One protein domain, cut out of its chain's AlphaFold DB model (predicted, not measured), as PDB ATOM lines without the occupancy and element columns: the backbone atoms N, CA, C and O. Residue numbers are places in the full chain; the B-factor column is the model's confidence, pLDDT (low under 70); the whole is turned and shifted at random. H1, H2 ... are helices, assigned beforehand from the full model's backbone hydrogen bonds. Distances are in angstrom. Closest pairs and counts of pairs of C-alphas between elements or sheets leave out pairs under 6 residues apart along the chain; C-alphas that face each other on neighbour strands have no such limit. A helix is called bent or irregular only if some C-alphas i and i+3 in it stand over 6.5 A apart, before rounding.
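This is residues 294 to 409 and 434 to 478 of the 768 residues of an uncharacterized protein of Candidatus Ozemobacter sibiricus (UniProt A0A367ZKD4). A helical bundle is built round the long, kinked helix H1: H2 folds back along it, H3 packs on its first part, and H4 crosses H1 and H2 at steep angles. H9 packs on H1 away from H2, H8 crosses beyond H9, and residues 393 to 409, with the small H6 and H7, stick out, as do residues 434 to 440. The printed part has 161 residues, with nine named helices, H1 to H9 in chain order, and no named strand; the class is all helix. It is compact, with a radius of gyration of the C-alphas of 16.7 A and spans of 44 by 39 by 33 A.

H1, residues 294 to 325, is the longest helix, 37.5 A from C-alpha 294 at (-70.293, 45.493, 37.896) to C-alpha 325 at (-38.881, 25.038, 39.010). It is irregular, with C-alphas 317 and 320 9.3 A apart and a kink of 112 degrees near residue 318. H2 is residues 327 to 342, 22.7 A; H3 is residues 346 to 355; H4 is residues 357 to 373, 24.7 A; H5 is residues 378 to 385. H6, residues 397 to 400, and H7, residues 404 to 407, are short. H8, residues 436 to 458, is 31.2 A long. H9, residues 465 to 476, ends at C-alpha 476 at (-46.328, 47.101, 42.668).

H1 is the hub, touching H2, H3, H4 and H9, and these five form the bundle, a group of helices packed together. H1 and H2 form a helical hairpin at a shallow tilt of 7 degrees, opposite ways; their closest C-alphas, of Lys 300 and Leu 340, are 6.0 A apart. With residues 295 to 300 alone, H1 touches H3, closest at the C-alphas of Ala 296 and Pro 346, 4.6 A. H4 touches H1 at a steep tilt of 40 degrees, the same way, closest at the C-alphas of Ala 318 and Ala 370, 5.7 A. H9 touches H1 at a steep tilt of 45 degrees, opposite ways, closest at the C-alphas of Ser 313 and Ala 470, 4.3 A. H8 touches H9 only just about perpendicular, at 71 degrees; the C-alphas of Ile 449 and Ala 472, their closest, are 5.5 A apart. H5 touches H8, closest at the C-alphas of Val 384 and Val 452, 6.8 A. H1 and H8 are apart. Each O i to N i+4 pair is within hydrogen-bond range in H2, H3, H4, H5, H8 and H9, and 23 of 28 are in H1; H6 and H7 are too short for such a pair.

The C-alphas farthest apart, of Thr 324 and Ala 400, are 47.9 A apart. Residues 410 to 433 are not printed; C-alphas 409 and 434 are 34.7 A apart across this cut. The link from H5 to H6 is long, with 11 residues. The mean pLDDT of the printed part is 81.8; residues 294 to 295, 390 to 409 and 434 to 442 are under 70.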
ATOM      1  N   ILE A 294     -71.158  44.606  38.702       66.38
ATOM      2  CA  ILE A 294     -70.293  45.493  37.896       66.38
ATOM      3  C   ILE A 294     -69.004  45.843  38.657       66.38
ATOM      4  O   ILE A 294     -67.912  45.801  38.083       66.38
ATOM      5  N   ALA A 295     -69.110  46.163  39.949       67.00
ATOM      6  CA  ALA A 295     -67.961  46.431  40.810       67.00
ATOM      7  C   ALA A 295     -67.107  45.169  41.035       67.00
ATOM      8  O   ALA A 295     -65.879  45.235  40.969       67.00
ATOM      9  N   ALA A 296     -67.738  44.007  41.243       77.81
ATOM     10  CA  ALA A 296     -67.044  42.733  41.405       77.81
ATOM     11  C   ALA A 296     -66.288  42.324  40.140       77.81
ATOM     12  O   ALA A 296     -65.126  41.946  40.242       77.81
ATOM     13  N   ASP A 297     -66.901  42.417  38.959       79.62
ATOM     14  CA  ASP A 297     -66.281  42.031  37.687       79.62
ATOM     15  C   ASP A 297     -65.141  42.972  37.278       79.62
ATOM     16  O   ASP A 297     -64.130  42.508  36.748       79.62
ATOM     17  N   ARG A 298     -65.234  44.271  37.592       71.38
ATOM     18  CA  ARG A 298     -64.129  45.224  37.401       71.38
ATOM     19  C   ARG A 298     -62.973  44.990  38.367       71.38
ATOM     20  O   ARG A 298     -61.825  44.874  37.933       71.38
ATOM     21  N   LEU A 299     -63.262  44.818  39.660       79.00
ATOM     22  CA  LEU A 299     -62.247  44.456  40.652       79.00
ATOM     23  C   LEU A 299     -61.570  43.130  40.263       79.00
ATOM     24  O   LEU A 299     -60.346  43.045  40.242       79.00
ATOM     25  N   LYS A 300     -62.352  42.125  39.861       86.56
ATOM     26  CA  LYS A 300     -61.904  40.832  39.324       86.56
ATOM     27  C   LYS A 300     -61.014  40.994  38.092       86.56
ATOM     28  O   LYS A 300     -59.934  40.408  38.079       86.56
ATOM     29  N   GLU A 301     -61.386  41.812  37.102       80.62
ATOM     30  CA  GLU A 301     -60.527  42.085  35.940       80.62
ATOM     31  C   GLU A 301     -59.195  42.721  36.371       80.62
ATOM     32  O   GLU A 301     -58.135  42.283  35.922       80.62
ATOM     33  N   ARG A 302     -59.220  43.686  37.302       79.94
ATOM     34  CA  ARG A 302     -58.018  44.332  37.857       79.94
ATOM     35  C   ARG A 302     -57.109  43.332  38.584       79.94
ATOM     36  O   ARG A 302     -55.928  43.235  38.243       79.94
ATOM     37  N   LYS A 303     -57.650  42.538  39.521       87.56
ATOM     38  CA  LYS A 303     -56.904  41.495  40.256       87.56
ATOM     39  C   LYS A 303     -56.304  40.459  39.289       87.56
ATOM     40  O   LYS A 303     -55.118  40.152  39.389       87.56
ATOM     41  N   LEU A 304     -57.082  39.967  38.318       89.19
ATOM     42  CA  LEU A 304     -56.621  39.005  37.301       89.19
ATOM     43  C   LEU A 304     -55.530  39.593  36.391       89.19
ATOM     44  O   LEU A 304     -54.556  38.906  36.081       89.19
ATOM     45  N   ARG A 305     -55.648  40.866  35.990       85.25
ATOM     46  CA  ARG A 305     -54.645  41.557  35.165       85.25
ATOM     47  C   ARG A 305     -53.305  41.672  35.898       85.25
ATOM     48  O   ARG A 305     -52.272  41.347  35.315       85.25
ATOM     49  N   PHE A 306     -53.311  42.061  37.176       86.56
ATOM     50  CA  PHE A 306     -52.091  42.103  37.994       86.56
ATOM     51  C   PHE A 306     -51.502  40.715  38.251       86.56
ATOM     52  O   PHE A 306     -50.290  40.540  38.144       86.56
ATOM     53  N   LEU A 307     -52.339  39.706  38.501       93.69
ATOM     54  CA  LEU A 307     -51.898  38.318  38.633       93.69
ATOM     55  C   LEU A 307     -51.199  37.807  37.361       93.69
ATOM     56  O   LEU A 307     -50.146  37.178  37.452       93.69
ATOM     57  N   GLY A 308     -51.722  38.149  36.178       92.19
ATOM     58  CA  GLY A 308     -51.080  37.867  34.892       92.19
ATOM     59  C   GLY A 308     -49.731  38.578  34.715       92.19
ATOM     60  O   GLY A 308     -48.764  37.951  34.281       92.19
ATOM     61  N   LEU A 309     -49.629  39.855  35.105       91.19
ATOM     62  CA  LEU A 309     -48.367  40.611  35.076       91.19
ATOM     63  C   LEU A 309     -47.309  40.012  36.015       91.19
ATOM     64  O   LEU A 309     -46.144  39.904  35.631       91.19
ATOM     65  N   VAL A 310     -47.696  39.576  37.217       94.38
ATOM     66  CA  VAL A 310     -46.798  38.890  38.162       94.38
ATOM     67  C   VAL A 310     -46.376  37.519  37.626       94.38
ATOM     68  O   VAL A 310     -45.195  37.176  37.684       94.38
ATOM     69  N   ALA A 311     -47.301  36.760  37.034       95.88
ATOM     70  CA  ALA A 311     -47.000  35.468  36.426       95.88
ATOM     71  C   ALA A 311     -46.005  35.589  35.256       95.88
ATOM     72  O   ALA A 311     -45.072  34.793  35.161       95.88
ATOM     73  N   GLU A 312     -46.154  36.598  34.393       95.81
ATOM     74  CA  GLU A 312     -45.191  36.879  33.319       95.81
ATOM     75  C   GLU A 312     -43.849  37.383  33.871       95.81
ATOM     76  O   GLU A 312     -42.788  36.965  33.411       95.81
ATOM     77  N   SER A 313     -43.876  38.200  34.928       96.19
ATOM     78  CA  SER A 313     -42.667  38.676  35.607       96.19
ATOM     79  C   SER A 313     -41.830  37.517  36.163       96.19
ATOM     80  O   SER A 313     -40.618  37.491  35.964       96.19
ATOM     81  N   VAL A 314     -42.454  36.496  36.761       96.31
ATOM     82  CA  VAL A 314     -41.744  35.281  37.202       96.31
ATOM     83  C   VAL A 314     -41.133  34.508  36.024       96.31
ATOM     84  O   VAL A 314     -40.016  34.006  36.160       96.31
ATOM     85  N   LYS A 315     -41.775  34.461  34.844       97.00
ATOM     86  CA  LYS A 315     -41.160  33.865  33.637       97.00
ATOM     87  C   LYS A 315     -39.921  34.639  33.185       97.00
ATOM     88  O   LYS A 315     -38.920  34.017  32.844       97.00
ATOM     89  N   ILE A 316     -39.967  35.974  33.208       96.88
ATOM     90  CA  ILE A 316     -38.839  36.841  32.826       96.88
ATOM     91  C   ILE A 316     -37.645  36.650  33.775       96.88
ATOM     92  O   ILE A 316     -36.503  36.595  33.318       96.88
ATOM     93  N   LEU A 317     -37.892  36.515  35.082       96.38
ATOM     94  CA  LEU A 317     -36.833  36.352  36.084       96.38
ATOM     95  C   LEU A 317     -36.254  34.926  36.125       96.38
ATOM     96  O   LEU A 317     -35.037  34.764  36.154       96.38
ATOM     97  N   ALA A 318     -37.098  33.890  36.083       95.88
ATOM     98  CA  ALA A 318     -36.653  32.492  36.111       95.88
ATOM     99  C   ALA A 318     -36.170  31.967  34.741       95.88
ATOM    100  O   ALA A 318     -35.494  30.935  34.664       95.88
ATOM    101  N   GLY A 319     -36.531  32.638  33.642       95.31
ATOM    102  CA  GLY A 319     -36.185  32.242  32.278       95.31
ATOM    103  C   GLY A 319     -36.589  30.795  31.973       95.31
ATOM    104  O   GLY A 319     -37.714  30.371  32.235       95.31
ATOM    105  N   ALA A 320     -35.645  29.998  31.466       94.12
ATOM    106  CA  ALA A 320     -35.875  28.586  31.147       94.12
ATOM    107  C   ALA A 320     -36.314  27.727  32.356       94.12
ATOM    108  O   ALA A 320     -36.970  26.704  32.163       94.12
ATOM    109  N   LYS A 321     -36.009  28.137  33.599       93.88
ATOM    110  CA  LYS A 321     -36.448  27.424  34.812       93.88
ATOM    111  C   LYS A 321     -37.931  27.619  35.131       93.88
ATOM    112  O   LYS A 321     -38.473  26.853  35.922       93.88
ATOM    113  N   ALA A 322     -38.611  28.598  34.529       93.75
ATOM    114  CA  ALA A 322     -40.025  28.861  34.806       93.75
ATOM    115  C   ALA A 322     -40.910  27.615  34.586       93.75
ATOM    116  O   ALA A 322     -41.827  27.354  35.360       93.75
ATOM    117  N   GLN A 323     -40.596  26.799  33.576       89.62
ATOM    118  CA  GLN A 323     -41.376  25.605  33.230       89.62
ATOM    119  C   GLN A 323     -41.122  24.394  34.149       89.62
ATOM    120  O   GLN A 323     -41.927  23.465  34.146       89.62
ATOM    121  N   THR A 324     -40.028  24.385  34.919       93.81
ATOM    122  CA  THR A 324     -39.557  23.205  35.676       93.81
ATOM    123  C   THR A 324     -39.418  23.441  37.179       93.81
ATOM    124  O   THR A 324     -39.622  22.515  37.956       93.81
ATOM    125  N   SER A 325     -39.071  24.658  37.601       93.94
ATOM    126  CA  SER A 325     -38.881  25.038  39.010       93.94
ATOM    127  C   SER A 325     -40.033  25.878  39.575       93.94
ATOM    128  O   SER A 325     -40.103  26.064  40.783       93.94
ATOM    129  N   TYR A 326     -40.937  26.370  38.718       95.94
ATOM    130  CA  TYR A 326     -42.066  27.236  39.099       95.94
ATOM    131  C   TYR A 326     -43.429  26.660  38.677       95.94
ATOM    132  O   TYR A 326     -44.440  27.358  38.703       95.94
ATOM    133  N   THR A 327     -43.499  25.372  38.330       96.19
ATOM    134  CA  THR A 327     -44.743  24.686  37.933       96.19
ATOM    135  C   THR A 327     -45.834  24.798  39.009       96.19
ATOM    136  O   THR A 327     -46.991  25.063  38.695       96.19
ATOM    137  N   GLU A 328     -45.458  24.677  40.284       95.56
ATOM    138  CA  GLU A 328     -46.368  24.839  41.426       95.56
ATOM    139  C   GLU A 328     -46.842  26.290  41.608       95.56
ATOM    140  O   GLU A 328     -47.996  26.516  41.966       95.56
ATOM    141  N   PHE A 329     -45.997  27.280  41.293       95.94
ATOM    142  CA  PHE A 329     -46.384  28.693  41.280       95.94
ATOM    143  C   PHE A 329     -47.417  28.988  40.184       95.94
ATOM    144  O   PHE A 329     -48.389  29.695  40.443       95.94
ATOM    145  N   PHE A 330     -47.273  28.416  38.985       96.81
ATOM    146  CA  PHE A 330     -48.283  28.586  37.934       96.81
ATOM    147  C   PHE A 330     -49.599  27.873  38.282       96.81
ATOM    148  O   PHE A 330     -50.661  28.472  38.134       96.81
ATOM    149  N   ALA A 331     -49.551  26.682  38.888       96.31
ATOM    150  CA  ALA A 331     -50.750  26.042  39.441       96.31
ATOM    151  C   ALA A 331     -51.412  26.876  40.565       96.31
ATOM    152  O   ALA A 331     -52.635  26.859  40.725       96.31
ATOM    153  N   LEU A 332     -50.624  27.638  41.334       95.56
ATOM    154  CA  LEU A 332     -51.118  28.583  42.337       95.56
ATOM    155  C   LEU A 332     -51.783  29.809  41.687       95.56
ATOM    156  O   LEU A 332     -52.863  30.207  42.114       95.56
ATOM    157  N   VAL A 333     -51.188  30.359  40.621       95.94
ATOM    158  CA  VAL A 333     -51.772  31.423  39.781       95.94
ATOM    159  C   VAL A 333     -53.106  30.981  39.176       95.94
ATOM    160  O   VAL A 333     -54.082  31.728  39.258       95.94
ATOM    161  N   ASP A 334     -53.195  29.766  38.636       96.62
ATOM    162  CA  ASP A 334     -54.439  29.224  38.075       96.62
ATOM    163  C   ASP A 334     -55.514  29.049  39.161       96.62
ATOM    164  O   ASP A 334     -56.675  29.416  38.964       96.62
ATOM    165  N   LYS A 335     -55.128  28.570  40.353       96.06
ATOM    166  CA  LYS A 335     -56.026  28.438  41.511       96.06
ATOM    167  C   LYS A 335     -56.558  29.790  42.002       96.06
ATOM    168  O   LYS A 335     -57.753  29.906  42.268       96.06
ATOM    169  N   ILE A 336     -55.694  30.804  42.106       94.94
ATOM    170  CA  ILE A 336     -56.084  32.180  42.453       94.94
ATOM    171  C   ILE A 336     -57.012  32.742  41.365       94.94
ATOM    172  O   ILE A 336     -58.052  33.316  41.684       94.94
ATOM    173  N   SER A 337     -56.696  32.516  40.086       95.81
ATOM    174  CA  SER A 337     -57.513  32.969  38.953       95.81
ATOM    175  C   SER A 337     -58.922  32.371  38.981       95.81
ATOM    176  O   SER A 337     -59.901  33.100  38.844       95.81
ATOM    177  N   ALA A 338     -59.039  31.061  39.219       95.62
ATOM    178  CA  ALA A 338     -60.324  30.375  39.331       95.62
ATOM    179  C   ALA A 338     -61.146  30.857  40.542       95.62
ATOM    180  O   ALA A 338     -62.361  31.021  40.434       95.62
ATOM    181  N   ALA A 339     -60.498  31.136  41.679       94.25
ATOM    182  CA  ALA A 339     -61.166  31.688  42.859       94.25
ATOM    183  C   ALA A 339     -61.689  33.117  42.615       94.25
ATOM    184  O   ALA A 339     -62.843  33.407  42.924       94.25
ATOM    185  N   LEU A 340     -60.883  33.982  41.984       93.31
ATOM    186  CA  LEU A 340     -61.300  35.326  41.572       93.31
ATOM    187  C   LEU A 340     -62.454  35.282  40.561       93.31
ATOM    188  O   LEU A 340     -63.383  36.076  40.667       93.31
ATOM    189  N   GLN A 341     -62.440  34.346  39.608       93.69
ATOM    190  CA  GLN A 341     -63.534  34.164  38.647       93.69
ATOM    191  C   GLN A 341     -64.839  33.690  39.308       93.69
ATOM    192  O   GLN A 341     -65.915  34.111  38.886       93.69
ATOM    193  N   ALA A 342     -64.751  32.855  40.350       93.69
ATOM    194  CA  ALA A 342     -65.903  32.347  41.095       93.69
ATOM    195  C   ALA A 342     -66.534  33.369  42.064       93.69
ATOM    196  O   ALA A 342     -67.694  33.198  42.451       93.69
ATOM    197  N   ALA A 343     -65.799  34.416  42.453       93.00
ATOM    198  CA  ALA A 343     -66.289  35.492  43.312       93.00
ATOM    199  C   ALA A 343     -67.409  36.305  42.630       93.00
ATOM    200  O   ALA A 343     -67.337  36.596  41.431       93.00
ATOM    201  N   ARG A 344     -68.449  36.677  43.389       88.56
ATOM    202  CA  ARG A 344     -69.651  37.351  42.859       88.56
ATOM    203  C   ARG A 344     -69.774  38.802  43.301       88.56
ATOM    204  O   ARG A 344     -70.284  39.614  42.546       88.56
ATOM    205  N   THR A 345     -69.296  39.111  44.498       83.88
ATOM    206  CA  THR A 345     -69.311  40.449  45.098       83.88
ATOM    207  C   THR A 345     -67.881  40.954  45.328       83.88
ATOM    208  O   THR A 345     -66.950  40.144  45.417       83.88
ATOM    209  N   PRO A 346     -67.660  42.271  45.509       79.50
ATOM    210  CA  PRO A 346     -66.360  42.779  45.945       79.50
ATOM    211  C   PRO A 346     -65.953  42.194  47.307       79.50
ATOM    212  O   PRO A 346     -64.782  41.889  47.531       79.50
ATOM    213  N   ALA A 347     -66.925  41.961  48.198       79.88
ATOM    214  CA  ALA A 347     -66.702  41.361  49.510       79.88
ATOM    215  C   ALA A 347     -66.134  39.932  49.421       79.88
ATOM    216  O   ALA A 347     -65.212  39.613  50.170       79.88
ATOM    217  N   ASP A 348     -66.605  39.103  48.479       87.62
ATOM    218  CA  ASP A 348     -66.024  37.776  48.214       87.62
ATOM    219  C   ASP A 348     -64.550  37.881  47.798       87.62
ATOM    220  O   ASP A 348     -63.723  37.075  48.228       87.62
ATOM    221  N   ILE A 349     -64.211  38.885  46.980       87.25
ATOM    222  CA  ILE A 349     -62.845  39.115  46.494       87.25
ATOM    223  C   ILE A 349     -61.936  39.529  47.654       87.25
ATOM    224  O   ILE A 349     -60.911  38.885  47.869       87.25
ATOM    225  N   HIS A 350     -62.306  40.549  48.438       82.69
ATOM    226  CA  HIS A 350     -61.522  40.963  49.610       82.69
ATOM    227  C   HIS A 350     -61.361  39.815  50.612       82.69
ATOM    228  O   HIS A 350     -60.243  39.510  51.030       82.69
ATOM    229  N   ARG A 351     -62.459  39.114  50.920       85.56
ATOM    230  CA  ARG A 351     -62.450  37.953  51.808       85.56
ATOM    231  C   ARG A 351     -61.547  36.834  51.296       85.56
ATOM    232  O   ARG A 351     -60.874  36.199  52.098       85.56
ATOM    233  N   PHE A 352     -61.493  36.590  49.986       91.81
ATOM    234  CA  PHE A 352     -60.581  35.597  49.424       91.81
ATOM    235  C   PHE A 352     -59.113  35.927  49.739       91.81
ATOM    236  O   PHE A 352     -58.388  35.023  50.155       91.81
ATOM    237  N   PHE A 353     -58.682  37.190  49.631       86.38
ATOM    238  CA  PHE A 353     -57.324  37.587  50.028       86.38
ATOM    239  C   PHE A 353     -57.090  37.418  51.542       86.38
ATOM    240  O   PHE A 353     -56.069  36.854  51.935       86.38
ATOM    241  N   THR A 354     -58.053  37.807  52.388       83.00
ATOM    242  CA  THR A 354     -57.951  37.680  53.856       83.00
ATOM    243  C   THR A 354     -57.925  36.221  54.339       83.00
ATOM    244  O   THR A 354     -57.001  35.819  55.046       83.00
ATOM    245  N   ASP A 355     -58.901  35.399  53.936       89.69
ATOM    246  CA  ASP A 355     -59.068  34.018  54.418       89.69
ATOM    247  C   ASP A 355     -57.950  33.077  53.909       89.69
ATOM    248  O   ASP A 355     -57.716  32.017  54.492       89.69
ATOM    249  N   ASN A 356     -57.233  33.442  52.836       90.62
ATOM    250  CA  ASN A 356     -56.218  32.596  52.192       90.62
ATOM    251  C   ASN A 356     -54.767  33.047  52.451       90.62
ATOM    252  O   ASN A 356     -53.882  32.719  51.661       90.62
ATOM    253  N   GLY A 357     -54.474  33.734  53.561       87.19
ATOM    254  CA  GLY A 357     -53.129  34.253  53.869       87.19
ATOM    255  C   GLY A 357     -51.967  33.248  53.709       87.19
ATOM    256  O   GLY A 357     -50.911  33.607  53.198       87.19
ATOM    257  N   GLN A 358     -52.162  31.960  54.027       88.31
ATOM    258  CA  GLN A 358     -51.154  30.903  53.793       88.31
ATOM    259  C   GLN A 358     -50.883  30.616  52.302       88.31
ATOM    260  O   GLN A 358     -49.758  30.285  51.917       88.31
ATOM    261  N   MET A 359     -51.889  30.787  51.437       91.88
ATOM    262  CA  MET A 359     -51.723  30.740  49.983       91.88
ATOM    263  C   MET A 359     -50.826  31.891  49.512       91.88
ATOM    264  O   MET A 359     -49.919  31.670  48.715       91.88
ATOM    265  N   PHE A 360     -51.020  33.091  50.067       90.06
ATOM    266  CA  PHE A 360     -50.247  34.283  49.713       90.06
ATOM    267  C   PHE A 360     -48.836  34.316  50.322       90.06
ATOM    268  O   PHE A 360     -47.906  34.761  49.655       90.06
ATOM    269  N   LEU A 361     -48.618  33.728  51.505       87.81
ATOM    270  CA  LEU A 361     -47.270  33.444  52.020       87.81
ATOM    271  C   LEU A 361     -46.512  32.460  51.112       87.81
ATOM    272  O   LEU A 361     -45.313  32.621  50.884       87.81
ATOM    273  N   THR A 362     -47.203  31.461  50.557       91.94
ATOM    274  CA  THR A 362     -46.618  30.501  49.603       91.94
ATOM    275  C   THR A 362     -46.328  31.165  48.251       91.94
ATOM    276  O   THR A 362     -45.237  31.003  47.708       91.94
ATOM    277  N   PHE A 363     -47.250  31.991  47.746       92.19
ATOM    278  CA  PHE A 363     -47.058  32.841  46.565       92.19
ATOM    279  C   PHE A 363     -45.816  33.731  46.729       92.19
ATOM    280  O   PHE A 363     -44.919  33.707  45.888       92.19
ATOM    281  N   GLY A 364     -45.700  34.411  47.872       90.44
ATOM    282  CA  GLY A 364     -44.537  35.212  48.237       90.44
ATOM    283  C   GLY A 364     -43.221  34.424  48.259       90.44
ATOM    284  O   GLY A 364     -42.220  34.899  47.723       90.44
ATOM    285  N   LYS A 365     -43.207  33.195  48.797       91.38
ATOM    286  CA  LYS A 365     -42.011  32.324  48.806       91.38
ATOM    287  C   LYS A 365     -41.495  32.035  47.380       91.38
ATOM    288  O   LYS A 365     -40.279  32.059  47.157       91.38
ATOM    289  N   TYR A 366     -42.380  31.860  46.394       94.50
ATOM    290  CA  TYR A 366     -41.976  31.760  44.982       94.50
ATOM    291  C   TYR A 366     -41.461  33.088  44.403       94.50
ATOM    292  O   TYR A 366     -40.478  33.074  43.665       94.50
ATOM    293  N   LEU A 367     -42.052  34.234  44.762       93.75
ATOM    294  CA  LEU A 367     -41.570  35.551  44.316       93.75
ATOM    295  C   LEU A 367     -40.165  35.866  44.848       93.75
ATOM    296  O   LEU A 367     -39.306  36.280  44.071       93.75
ATOM    297  N   SER A 368     -39.885  35.581  46.126       92.31
ATOM    298  CA  SER A 368     -38.521  35.638  46.675       92.31
ATOM    299  C   SER A 368     -37.564  34.753  45.877       92.31
ATOM    300  O   SER A 368     -36.487  35.201  45.496       92.31
ATOM    301  N   SER A 369     -37.967  33.515  45.569       93.38
ATOM    302  CA  SER A 369     -37.138  32.568  44.810       93.38
ATOM    303  C   SER A 369     -36.831  33.076  43.393       93.38
ATOM    304  O   SER A 369     -35.690  32.976  42.942       93.38
ATOM    305  N   ALA A 370     -37.800  33.710  42.722       93.75
ATOM    306  CA  ALA A 370     -37.604  34.320  41.406       93.75
ATOM    307  C   ALA A 370     -36.603  35.493  41.442       93.75
ATOM    308  O   ALA A 370     -35.846  35.685  40.491       93.75
ATOM    309  N   LEU A 371     -36.530  36.240  42.551       93.44
ATOM    310  CA  LEU A 371     -35.497  37.261  42.766       93.44
ATOM    311  C   LEU A 371     -34.111  36.647  43.048       93.44
ATOM    312  O   LEU A 371     -33.104  37.192  42.589       93.44
ATOM    313  N   LEU A 372     -34.034  35.497  43.734       92.75
ATOM    314  CA  LEU A 372     -32.765  34.773  43.919       92.75
ATOM    315  C   LEU A 372     -32.175  34.285  42.582       92.75
ATOM    316  O   LEU A 372     -30.955  34.273  42.423       92.75
ATOM    317  N   GLU A 373     -33.013  33.913  41.607       93.69
ATOM    318  CA  GLU A 373     -32.560  33.495  40.267       93.69
ATOM    319  C   GLU A 373     -31.842  34.624  39.509       93.69
ATOM    320  O   GLU A 373     -30.813  34.392  38.870       93.69
ATOM    321  N   VAL A 374     -32.298  35.872  39.670       94.38
ATOM    322  CA  VAL A 374     -31.579  37.079  39.213       94.38
ATOM    323  C   VAL A 374     -30.586  37.626  40.258       94.38
ATOM    324  O   VAL A 374     -30.176  38.784  40.200       94.38
ATOM    325  N   LYS A 375     -30.125  36.755  41.169       95.25
ATOM    326  CA  LYS A 375     -29.035  36.957  42.142       95.25
ATOM    327  C   LYS A 375     -29.270  38.018  43.224       95.25
ATOM    328  O   LYS A 375     -28.300  38.467  43.836       95.25
ATOM    329  N   PHE A 376     -30.513  38.391  43.529       93.00
ATOM    330  CA  PHE A 376     -30.766  39.150  44.758       93.00
ATOM    331  C   PHE A 376     -30.375  38.302  45.975       93.00
ATOM    332  O   PHE A 376     -30.697  37.119  46.054       93.00
ATOM    333  N   THR A 377     -29.678  38.907  46.936       93.25
ATOM    334  CA  THR A 377     -29.464  38.293  48.252       93.25
ATOM    335  C   THR A 377     -30.734  38.438  49.102       93.25
ATOM    336  O   THR A 377     -31.555  39.316  48.815       93.25
ATOM    337  N   PRO A 378     -30.908  37.647  50.176       91.06
ATOM    338  CA  PRO A 378     -32.072  37.766  51.059       91.06
ATOM    339  C   PRO A 378     -32.286  39.190  51.620       91.06
ATOM    340  O   PRO A 378     -33.421  39.652  51.739       91.06
ATOM    341  N   ASP A 379     -31.208  39.940  51.867       88.81
ATOM    342  CA  ASP A 379     -31.268  41.339  52.321       88.81
ATOM    343  C   ASP A 379     -31.683  42.320  51.219       88.81
ATOM    344  O   ASP A 379     -32.353  43.319  51.484       88.81
ATOM    345  N   LEU A 380     -31.326  42.032  49.966       89.75
ATOM    346  CA  LEU A 380     -31.751  42.833  48.820       89.75
ATOM    347  C   LEU A 380     -33.212  42.549  48.459       89.75
ATOM    348  O   LEU A 380     -33.921  43.481  48.095       89.75
ATOM    349  N   VAL A 381     -33.687  41.309  48.639       89.12
ATOM    350  CA  VAL A 381     -35.120  40.972  48.572       89.12
ATOM    351  C   VAL A 381     -35.905  41.798  49.599       89.12
ATOM    352  O   VAL A 381     -36.877  42.454  49.225       89.12
ATOM    353  N   ARG A 382     -35.437  41.873  50.857       87.44
ATOM    354  CA  ARG A 382     -36.014  42.783  51.867       87.44
ATOM    355  C   ARG A 382     -36.006  44.240  51.414       87.44
ATOM    356  O   ARG A 382     -37.044  44.888  51.453       87.44
ATOM    357  N   ARG A 383     -34.857  44.758  50.963       89.06
ATOM    358  CA  ARG A 383     -34.728  46.155  50.505       89.06
ATOM    359  C   ARG A 383     -35.647  46.497  49.333       89.06
ATOM    360  O   ARG A 383     -36.072  47.639  49.244       89.06
ATOM    361  N   VAL A 384     -35.923  45.537  48.452       88.56
ATOM    362  CA  VAL A 384     -36.825  45.690  47.303       88.56
ATOM    363  C   VAL A 384     -38.288  45.738  47.738       88.56
ATOM    364  O   VAL A 384     -39.003  46.650  47.339       88.56
ATOM    365  N   PHE A 385     -38.728  44.816  48.596       88.44
ATOM    366  CA  PHE A 385     -40.103  44.819  49.115       88.44
ATOM    367  C   PHE A 385     -40.354  45.869  50.212       88.44
ATOM    368  O   PHE A 385     -41.494  46.095  50.600       88.44
ATOM    369  N   ALA A 386     -39.305  46.550  50.682       87.56
ATOM    370  CA  ALA A 386     -39.393  47.750  51.512       87.56
ATOM    371  C   ALA A 386     -39.426  49.064  50.697       87.56
ATOM    372  O   ALA A 386     -39.460  50.140  51.295       87.56
ATOM    373  N   ILE A 387     -39.406  49.013  49.354       87.62
ATOM    374  CA  ILE A 387     -39.653  50.204  48.527       87.62
ATOM    375  C   ILE A 387     -41.132  50.591  48.695       87.62
ATOM    376  O   ILE A 387     -41.997  49.763  48.408       87.62
ATOM    377  N   PRO A 388     -41.456  51.822  49.138       79.12
ATOM    378  CA  PRO A 388     -42.836  52.215  49.385       79.12
ATOM    379  C   PRO A 388     -43.627  52.272  48.075       79.12
ATOM    380  O   PRO A 388     -43.412  53.145  47.231       79.12
ATOM    381  N   VAL A 389     -44.571  51.346  47.927       76.56
ATOM    382  CA  VAL A 389     -45.623  51.420  46.911       76.56
ATOM    383  C   VAL A 389     -46.676  52.400  47.426       76.56
ATOM    384  O   VAL A 389     -47.198  52.176  48.518       76.56
ATOM    385  N   PRO A 390     -47.013  53.473  46.692       59.72
ATOM    386  CA  PRO A 390     -48.191  54.262  47.006       59.72
ATOM    387  C   PRO A 390     -49.421  53.356  46.955       59.72
ATOM    388  O   PRO A 390     -49.587  52.603  45.987       59.72
ATOM    389  N   ALA A 391     -50.314  53.475  47.936       54.38
ATOM    390  CA  ALA A 391     -51.706  53.215  47.621       54.38
ATOM    391  C   ALA A 391     -52.091  54.174  46.480       54.38
ATOM    392  O   ALA A 391     -51.661  55.327  46.428       54.38
ATOM    393  N   TYR A 392     -52.843  53.667  45.518       53.38
ATOM    394  CA  TYR A 392     -53.380  54.418  44.394       53.38
ATOM    395  C   TYR A 392     -54.786  54.953  44.707       53.38
ATOM    396  O   TYR A 392     -55.528  55.301  43.790       53.38
ATOM    397  N   GLY A 393     -55.109  55.105  46.001       40.16
ATOM    398  CA  GLY A 393     -56.299  55.799  46.479       40.16
ATOM    399  C   GLY A 393     -56.355  57.208  45.892       40.16
ATOM    400  O   GLY A 393     -55.567  58.087  46.253       40.16
ATOM    401  N   PHE A 394     -57.275  57.440  44.959       42.03
ATOM    402  CA  PHE A 394     -57.299  58.606  44.073       42.03
ATOM    403  C   PHE A 394     -57.936  59.839  44.741       42.03
ATOM    404  O   PHE A 394     -58.675  60.632  44.153       42.03
ATOM    405  N   GLY A 395     -57.549  60.051  45.998       41.44
ATOM    406  CA  GLY A 395     -57.875  61.197  46.822       41.44
ATOM    407  C   GLY A 395     -58.724  60.844  48.035       41.44
ATOM    408  O   GLY A 395     -58.982  59.693  48.363       41.44
ATOM    409  N   ILE A 396     -59.169  61.901  48.712       30.77
ATOM    410  CA  ILE A 396     -60.100  61.852  49.839       30.77
ATOM    411  C   ILE A 396     -59.533  61.148  51.094       30.77
ATOM    412  O   ILE A 396     -59.188  61.854  52.040       30.77
ATOM    413  N   ALA A 397     -59.400  59.817  51.120       30.84
ATOM    414  CA  ALA A 397     -59.055  59.046  52.321       30.84
ATOM    415  C   ALA A 397     -57.608  59.274  52.819       30.84
ATOM    416  O   ALA A 397     -57.408  59.732  53.948       30.84
ATOM    417  N   GLU A 398     -56.587  59.033  51.986       39.38
ATOM    418  CA  GLU A 398     -55.177  59.185  52.400       39.38
ATOM    419  C   GLU A 398     -54.816  60.624  52.804       39.38
ATOM    420  O   GLU A 398     -54.036  60.840  53.732       39.38
ATOM    421  N   MET A 399     -55.419  61.634  52.164       35.22
ATOM    422  CA  MET A 399     -55.157  63.045  52.489       35.22
ATOM    423  C   MET A 399     -55.674  63.470  53.876       35.22
ATOM    424  O   MET A 399     -55.242  64.510  54.386       35.22
ATOM    425  N   ALA A 400     -56.573  62.693  54.488       35.34
ATOM    426  CA  ALA A 400     -57.109  62.947  55.825       35.34
ATOM    427  C   ALA A 400     -56.469  62.068  56.922       35.34
ATOM    428  O   ALA A 400     -56.410  62.479  58.085       35.34
ATOM    429  N   GLY A 401     -55.937  60.896  56.558       32.72
ATOM    430  CA  GLY A 401     -55.433  59.873  57.479       32.72
ATOM    431  C   GLY A 401     -54.365  60.350  58.487       32.72
ATOM    432  O   GLY A 401     -53.284  60.795  58.091       32.72
ATOM    433  N   PRO A 402     -54.583  60.185  59.811       33.12
ATOM    434  CA  PRO A 402     -53.554  60.452  60.821       33.12
ATOM    435  C   PRO A 402     -52.364  59.480  60.780       33.12
ATOM    436  O   PRO A 402     -51.275  59.848  61.221       33.12
ATOM    437  N   ALA A 403     -52.555  58.259  60.259       36.25
ATOM    438  CA  ALA A 403     -51.532  57.207  60.209       36.25
ATOM    439  C   ALA A 403     -50.298  57.631  59.393       36.25
ATOM    440  O   ALA A 403     -49.182  57.586  59.906       36.25
ATOM    441  N   TYR A 404     -50.505  58.203  58.202       37.09
ATOM    442  CA  TYR A 404     -49.429  58.690  57.328       37.09
ATOM    443  C   TYR A 404     -48.558  59.779  57.990       37.09
ATOM    444  O   TYR A 404     -47.389  59.948  57.651       37.09
ATOM    445  N   ARG A 405     -49.089  60.507  58.989       39.31
ATOM    446  CA  ARG A 405     -48.328  61.495  59.784       39.31
ATOM    447  C   ARG A 405     -47.569  60.896  60.974       39.31
ATOM    448  O   ARG A 405     -46.788  61.613  61.594       39.31
ATOM    449  N   LYS A 406     -47.826  59.634  61.331       36.75
ATOM    450  CA  LYS A 406     -47.145  58.900  62.413       36.75
ATOM    451  C   LYS A 406     -46.126  57.889  61.892       36.75
ATOM    452  O   LYS A 406     -45.089  57.719  62.522       36.75
ATOM    453  N   GLU A 407     -46.414  57.238  60.771       36.78
ATOM    454  CA  GLU A 407     -45.565  56.182  60.199       36.78
ATOM    455  C   GLU A 407     -44.425  56.737  59.331       36.78
ATOM    456  O   GLU A 407     -43.418  56.061  59.125       36.78
ATOM    457  N   ALA A 408     -44.506  58.013  58.935       36.75
ATOM    458  CA  ALA A 408     -43.384  58.799  58.417       36.75
ATOM    459  C   ALA A 408     -42.352  59.121  59.526       36.75
ATOM    460  O   ALA A 408     -42.147  60.274  59.911       36.75
ATOM    461  N   GLY A 409     -41.714  58.079  60.068       33.88
ATOM    462  CA  GLY A 409     -40.634  58.187  61.046       33.88
ATOM    463  C   GLY A 409     -39.416  58.929  60.485       33.88
ATOM    464  O   GLY A 409     -39.101  58.836  59.299       33.88
ATOM    465  N   ALA A 434     -54.325  63.163  29.931       34.62
ATOM    466  CA  ALA A 434     -55.380  62.129  29.917       34.62
ATOM    467  C   ALA A 434     -54.738  60.737  29.851       34.62
ATOM    468  O   ALA A 434     -54.871  59.915  30.759       34.62
ATOM    469  N   LEU A 435     -53.836  60.608  28.868       38.41
ATOM    470  CA  LEU A 435     -52.629  59.782  28.921       38.41
ATOM    471  C   LEU A 435     -52.010  59.779  30.326       38.41
ATOM    472  O   LEU A 435     -51.564  58.741  30.774       38.41
ATOM    473  N   GLY A 436     -52.080  60.903  31.045       39.06
ATOM    474  CA  GLY A 436     -51.684  61.121  32.440       39.06
ATOM    475  C   GLY A 436     -52.056  60.070  33.487       39.06
ATOM    476  O   GLY A 436     -51.327  60.006  34.464       39.06
ATOM    477  N   PHE A 437     -53.100  59.244  33.329       46.09
ATOM    478  CA  PHE A 437     -53.318  58.104  34.244       46.09
ATOM    479  C   PHE A 437     -52.386  56.937  33.905       46.09
ATOM    480  O   PHE A 437     -51.587  56.523  34.744       46.09
ATOM    481  N   LEU A 438     -52.417  56.471  32.650       45.91
ATOM    482  CA  LEU A 438     -51.482  55.460  32.140       45.91
ATOM    483  C   LEU A 438     -50.034  55.933  32.292       45.91
ATOM    484  O   LEU A 438     -49.169  55.149  32.643       45.91
ATOM    485  N   LYS A 439     -49.798  57.234  32.140       51.09
ATOM    486  CA  LYS A 439     -48.520  57.910  32.306       51.09
ATOM    487  C   LYS A 439     -48.164  58.159  33.773       51.09
ATOM    488  O   LYS A 439     -46.988  58.180  34.076       51.09
ATOM    489  N   LEU A 440     -49.110  58.282  34.711       57.31
ATOM    490  CA  LEU A 440     -48.801  58.206  36.148       57.31
ATOM    491  C   LEU A 440     -48.433  56.780  36.543       57.31
ATOM    492  O   LEU A 440     -47.547  56.603  37.367       57.31
ATOM    493  N   GLN A 441     -49.072  55.774  35.944       67.19
ATOM    494  CA  GLN A 441     -48.683  54.375  36.097       67.19
ATOM    495  C   GLN A 441     -47.330  54.084  35.430       67.19
ATOM    496  O   GLN A 441     -46.517  53.393  36.025       67.19
ATOM    497  N   GLU A 442     -47.026  54.650  34.259       69.88
ATOM    498  CA  GLU A 442     -45.726  54.520  33.585       69.88
ATOM    499  C   GLU A 442     -44.631  55.359  34.250       69.88
ATOM    500  O   GLU A 442     -43.512  54.879  34.347       69.88
ATOM    501  N   GLU A 443     -44.910  56.568  34.750       72.06
ATOM    502  CA  GLU A 443     -43.963  57.393  35.517       72.06
ATOM    503  C   GLU A 443     -43.706  56.778  36.898       72.06
ATOM    504  O   GLU A 443     -42.562  56.763  37.345       72.06
ATOM    505  N   PHE A 444     -44.724  56.224  37.568       81.56
ATOM    506  CA  PHE A 444     -44.527  55.459  38.800       81.56
ATOM    507  C   PHE A 444     -43.750  54.171  38.532       81.56
ATOM    508  O   PHE A 444     -42.745  53.930  39.191       81.56
ATOM    509  N   LEU A 445     -44.146  53.379  37.531       85.69
ATOM    510  CA  LEU A 445     -43.430  52.166  37.142       85.69
ATOM    511  C   LEU A 445     -42.000  52.489  36.687       85.69
ATOM    512  O   LEU A 445     -41.097  51.723  36.994       85.69
ATOM    513  N   ALA A 446     -41.756  53.622  36.024       85.81
ATOM    514  CA  ALA A 446     -40.419  54.082  35.656       85.81
ATOM    515  C   ALA A 446     -39.588  54.481  36.881       85.81
ATOM    516  O   ALA A 446     -38.438  54.065  36.966       85.81
ATOM    517  N   ARG A 447     -40.159  55.202  37.859       84.94
ATOM    518  CA  ARG A 447     -39.496  55.491  39.148       84.94
ATOM    519  C   ARG A 447     -39.220  54.211  39.939       84.94
ATOM    520  O   ARG A 447     -38.155  54.075  40.526       84.94
ATOM    521  N   LEU A 448     -40.145  53.254  39.923       89.62
ATOM    522  CA  LEU A 448     -40.004  51.960  40.587       89.62
ATOM    523  C   LEU A 448     -38.947  51.085  39.892       89.62
ATOM    524  O   LEU A 448     -38.153  50.439  40.565       89.62
ATOM    525  N   ILE A 449     -38.866  51.124  38.557       93.38
ATOM    526  CA  ILE A 449     -37.777  50.535  37.762       93.38
ATOM    527  C   ILE A 449     -36.444  51.225  38.074       93.38
ATOM    528  O   ILE A 449     -35.445  50.538  38.264       93.38
ATOM    529  N   GLU A 450     -36.401  52.556  38.136       91.38
ATOM    530  CA  GLU A 450     -35.196  53.328  38.456       91.38
ATOM    531  C   GLU A 450     -34.681  53.005  39.865       91.38
ATOM    532  O   GLU A 450     -33.478  52.796  40.043       91.38
ATOM    533  N   GLU A 451     -35.586  52.880  40.836       91.50
ATOM    534  CA  GLU A 451     -35.290  52.519  42.221       91.50
ATOM    535  C   GLU A 451     -34.841  51.054  42.343       91.50
ATOM    536  O   GLU A 451     -33.807  50.776  42.948       91.50
ATOM    537  N   VAL A 452     -35.519  50.113  41.673       94.06
ATOM    538  CA  VAL A 452     -35.060  48.716  41.533       94.06
ATOM    539  C   VAL A 452     -33.658  48.657  40.929       94.06
ATOM    540  O   VAL A 452     -32.789  47.950  41.442       94.06
ATOM    541  N   GLN A 453     -33.399  49.425  39.869       94.12
ATOM    542  CA  GLN A 453     -32.069  49.519  39.276       94.12
ATOM    543  C   GLN A 453     -31.064  50.190  40.219       94.12
ATOM    544  O   GLN A 453     -29.886  49.847  40.168       94.12
ATOM    545  N   ARG A 454     -31.474  51.125  41.086       93.25
ATOM    546  CA  ARG A 454     -30.603  51.721  42.111       93.25
ATOM    547  C   ARG A 454     -30.190  50.672  43.142       93.25
ATOM    548  O   ARG A 454     -28.992  50.502  43.354       93.25
ATOM    549  N   VAL A 455     -31.145  49.918  43.697       92.31
ATOM    550  CA  VAL A 455     -30.869  48.792  44.608       92.31
ATOM    551  C   VAL A 455     -29.946  47.765  43.937       92.31
ATOM    552  O   VAL A 455     -28.959  47.343  44.535       92.31
ATOM    553  N   ALA A 456     -30.216  47.410  42.677       92.62
ATOM    554  CA  ALA A 456     -29.396  46.468  41.917       92.62
ATOM    555  C   ALA A 456     -27.965  46.990  41.672       92.62
ATOM    556  O   ALA A 456     -27.003  46.263  41.914       92.62
ATOM    557  N   ARG A 457     -27.798  48.258  41.264       94.81
ATOM    558  CA  ARG A 457     -26.479  48.889  41.048       94.81
ATOM    559  C   ARG A 457     -25.644  48.938  42.328       94.81
ATOM    560  O   ARG A 457     -24.464  48.610  42.279       94.81
ATOM    561  N   GLU A 458     -26.246  49.294  43.463       91.88
ATOM    562  CA  GLU A 458     -25.573  49.296  44.773       91.88
ATOM    563  C   GLU A 458     -25.110  47.893  45.204       91.88
ATOM    564  O   GLU A 458     -24.106  47.757  45.898       91.88
ATOM    565  N   ALA A 459     -25.800  46.850  44.741       91.88
ATOM    566  CA  ALA A 459     -25.444  45.448  44.939       91.88
ATOM    567  C   ALA A 459     -24.511  44.859  43.859       91.88
ATOM    568  O   ALA A 459     -24.240  43.658  43.877       91.88
ATOM    569  N   ALA A 460     -24.054  45.666  42.892       94.88
ATOM    570  CA  ALA A 460     -23.344  45.222  41.685       94.88
ATOM    571  C   ALA A 460     -24.099  44.160  40.842       94.88
ATOM    572  O   ALA A 460     -23.489  43.385  40.101       94.88
ATOM    573  N   LEU A 461     -25.435  44.140  40.914       93.56
ATOM    574  CA  LEU A 461     -26.304  43.271  40.122       93.56
ATOM    575  C   LEU A 461     -26.636  43.913  38.767       93.56
ATOM    576  O   LEU A 461     -27.278  44.961  38.687       93.56
ATOM    577  N   ALA A 462     -26.227  43.248  37.687       93.12
ATOM    578  CA  ALA A 462     -26.562  43.635  36.321       93.12
ATOM    579  C   ALA A 462     -27.899  43.003  35.894       93.12
ATOM    580  O   ALA A 462     -27.930  41.855  35.452       93.12
ATOM    581  N   LEU A 463     -28.991  43.760  36.031       95.94
ATOM    582  CA  LEU A 463     -30.315  43.400  35.510       95.94
ATOM    583  C   LEU A 463     -30.513  43.946  34.093       95.94
ATOM    584  O   LEU A 463     -30.061  45.051  33.784       95.94
ATOM    585  N   THR A 464     -31.255  43.222  33.253       96.62
ATOM    586  CA  THR A 464     -31.780  43.794  32.001       96.62
ATOM    587  C   THR A 464     -32.950  44.758  32.283       96.62
ATOM    588  O   THR A 464     -33.555  44.690  33.361       96.62
ATOM    589  N   PRO A 465     -33.324  45.650  31.342       95.38
ATOM    590  CA  PRO A 465     -34.501  46.511  31.494       95.38
ATOM    591  C   PRO A 465     -35.796  45.723  31.750       95.38
ATOM    592  O   PRO A 465     -36.631  46.140  32.551       95.38
ATOM    593  N   GLU A 466     -35.940  44.557  31.119       96.06
ATOM    594  CA  GLU A 466     -37.086  43.655  31.259       96.06
ATOM    595  C   GLU A 466     -37.111  43.010  32.647       96.06
ATOM    596  O   GLU A 466     -38.167  42.946  33.270       96.06
ATOM    597  N   GLN A 467     -35.952  42.593  33.168       96.81
ATOM    598  CA  GLN A 467     -35.833  42.074  34.532       96.81
ATOM    599  C   GLN A 467     -36.152  43.156  35.567       96.81
ATOM    600  O   GLN A 467     -36.944  42.910  36.470       96.81
ATOM    601  N   ALA A 468     -35.619  44.373  35.415       96.06
ATOM    602  CA  ALA A 468     -35.952  45.485  36.307       96.06
ATOM    603  C   ALA A 468     -37.460  45.816  36.281       96.06
ATOM    604  O   ALA A 468     -38.056  46.054  37.330       96.06
ATOM    605  N   LYS A 469     -38.098  45.753  35.103       94.75
ATOM    606  CA  LYS A 469     -39.553  45.908  34.939       94.75
ATOM    607  C   LYS A 469     -40.354  44.765  35.574       94.75
ATOM    608  O   LYS A 469     -41.377  45.028  36.199       94.75
ATOM    609  N   ALA A 470     -39.880  43.524  35.472       96.06
ATOM    610  CA  ALA A 470     -40.488  42.363  36.120       96.06
ATOM    611  C   ALA A 470     -40.428  42.460  37.656       96.06
ATOM    612  O   ALA A 470     -41.437  42.247  38.326       96.06
ATOM    613  N   VAL A 471     -39.282  42.862  38.220       94.69
ATOM    614  CA  VAL A 471     -39.167  43.143  39.662       94.69
ATOM    615  C   VAL A 471     -40.105  44.287  40.064       94.69
ATOM    616  O   VAL A 471     -40.839  44.149  41.037       94.69
ATOM    617  N   ALA A 472     -40.166  45.378  39.293       93.88
ATOM    618  CA  ALA A 472     -41.060  46.500  39.580       93.88
ATOM    619  C   ALA A 472     -42.553  46.104  39.590       93.88
ATOM    620  O   ALA A 472     -43.277  46.496  40.503       93.88
ATOM    621  N   TYR A 473     -43.018  45.271  38.649       92.25
ATOM    622  CA  TYR A 473     -44.386  44.730  38.692       92.25
ATOM    623  C   TYR A 473     -44.640  43.836  39.913       92.25
ATOM    624  O   TYR A 473     -45.728  43.888  40.483       92.25
ATOM    625  N   ILE A 474     -43.651  43.040  40.335       92.62
ATOM    626  CA  ILE A 474     -43.747  42.178  41.522       92.62
ATOM    627  C   ILE A 474     -43.889  43.003  42.812       92.62
ATOM    628  O   ILE A 474     -44.687  42.627  43.667       92.62
ATOM    629  N   ILE A 475     -43.184  44.134  42.936       90.31
ATOM    630  CA  ILE A 475     -43.360  45.064  44.066       90.31
ATOM    631  C   ILE A 475     -44.729  45.750  43.979       90.31
ATOM    632  O   ILE A 475     -45.496  45.713  44.932       90.31
ATOM    633  N   TRP A 476     -45.074  46.347  42.829       87.94
ATOM    634  CA  TRP A 476     -46.328  47.101  42.668       87.94
ATOM    635  C   TRP A 476     -47.563  46.234  42.945       87.94
ATOM    636  O   TRP A 476     -48.552  46.715  43.496       87.94
ATOM    637  N   ALA A 477     -47.495  44.935  42.645       86.31
ATOM    638  CA  ALA A 477     -48.558  43.992  42.953       86.31
ATOM    639  C   ALA A 477     -48.846  43.810  44.459       86.31
ATOM    640  O   ALA A 477     -49.874  43.221  44.781       86.31
ATOM    641  N   GLN A 478     -48.007  44.305  45.376       84.06
ATOM    642  CA  GLN A 478     -48.260  44.228  46.821       84.06
ATOM    643  C   GLN A 478     -49.274  45.243  47.359       84.06
ATOM    644  O   GLN A 478     -49.764  45.033  48.464       84.06
TER     645      GLN A 478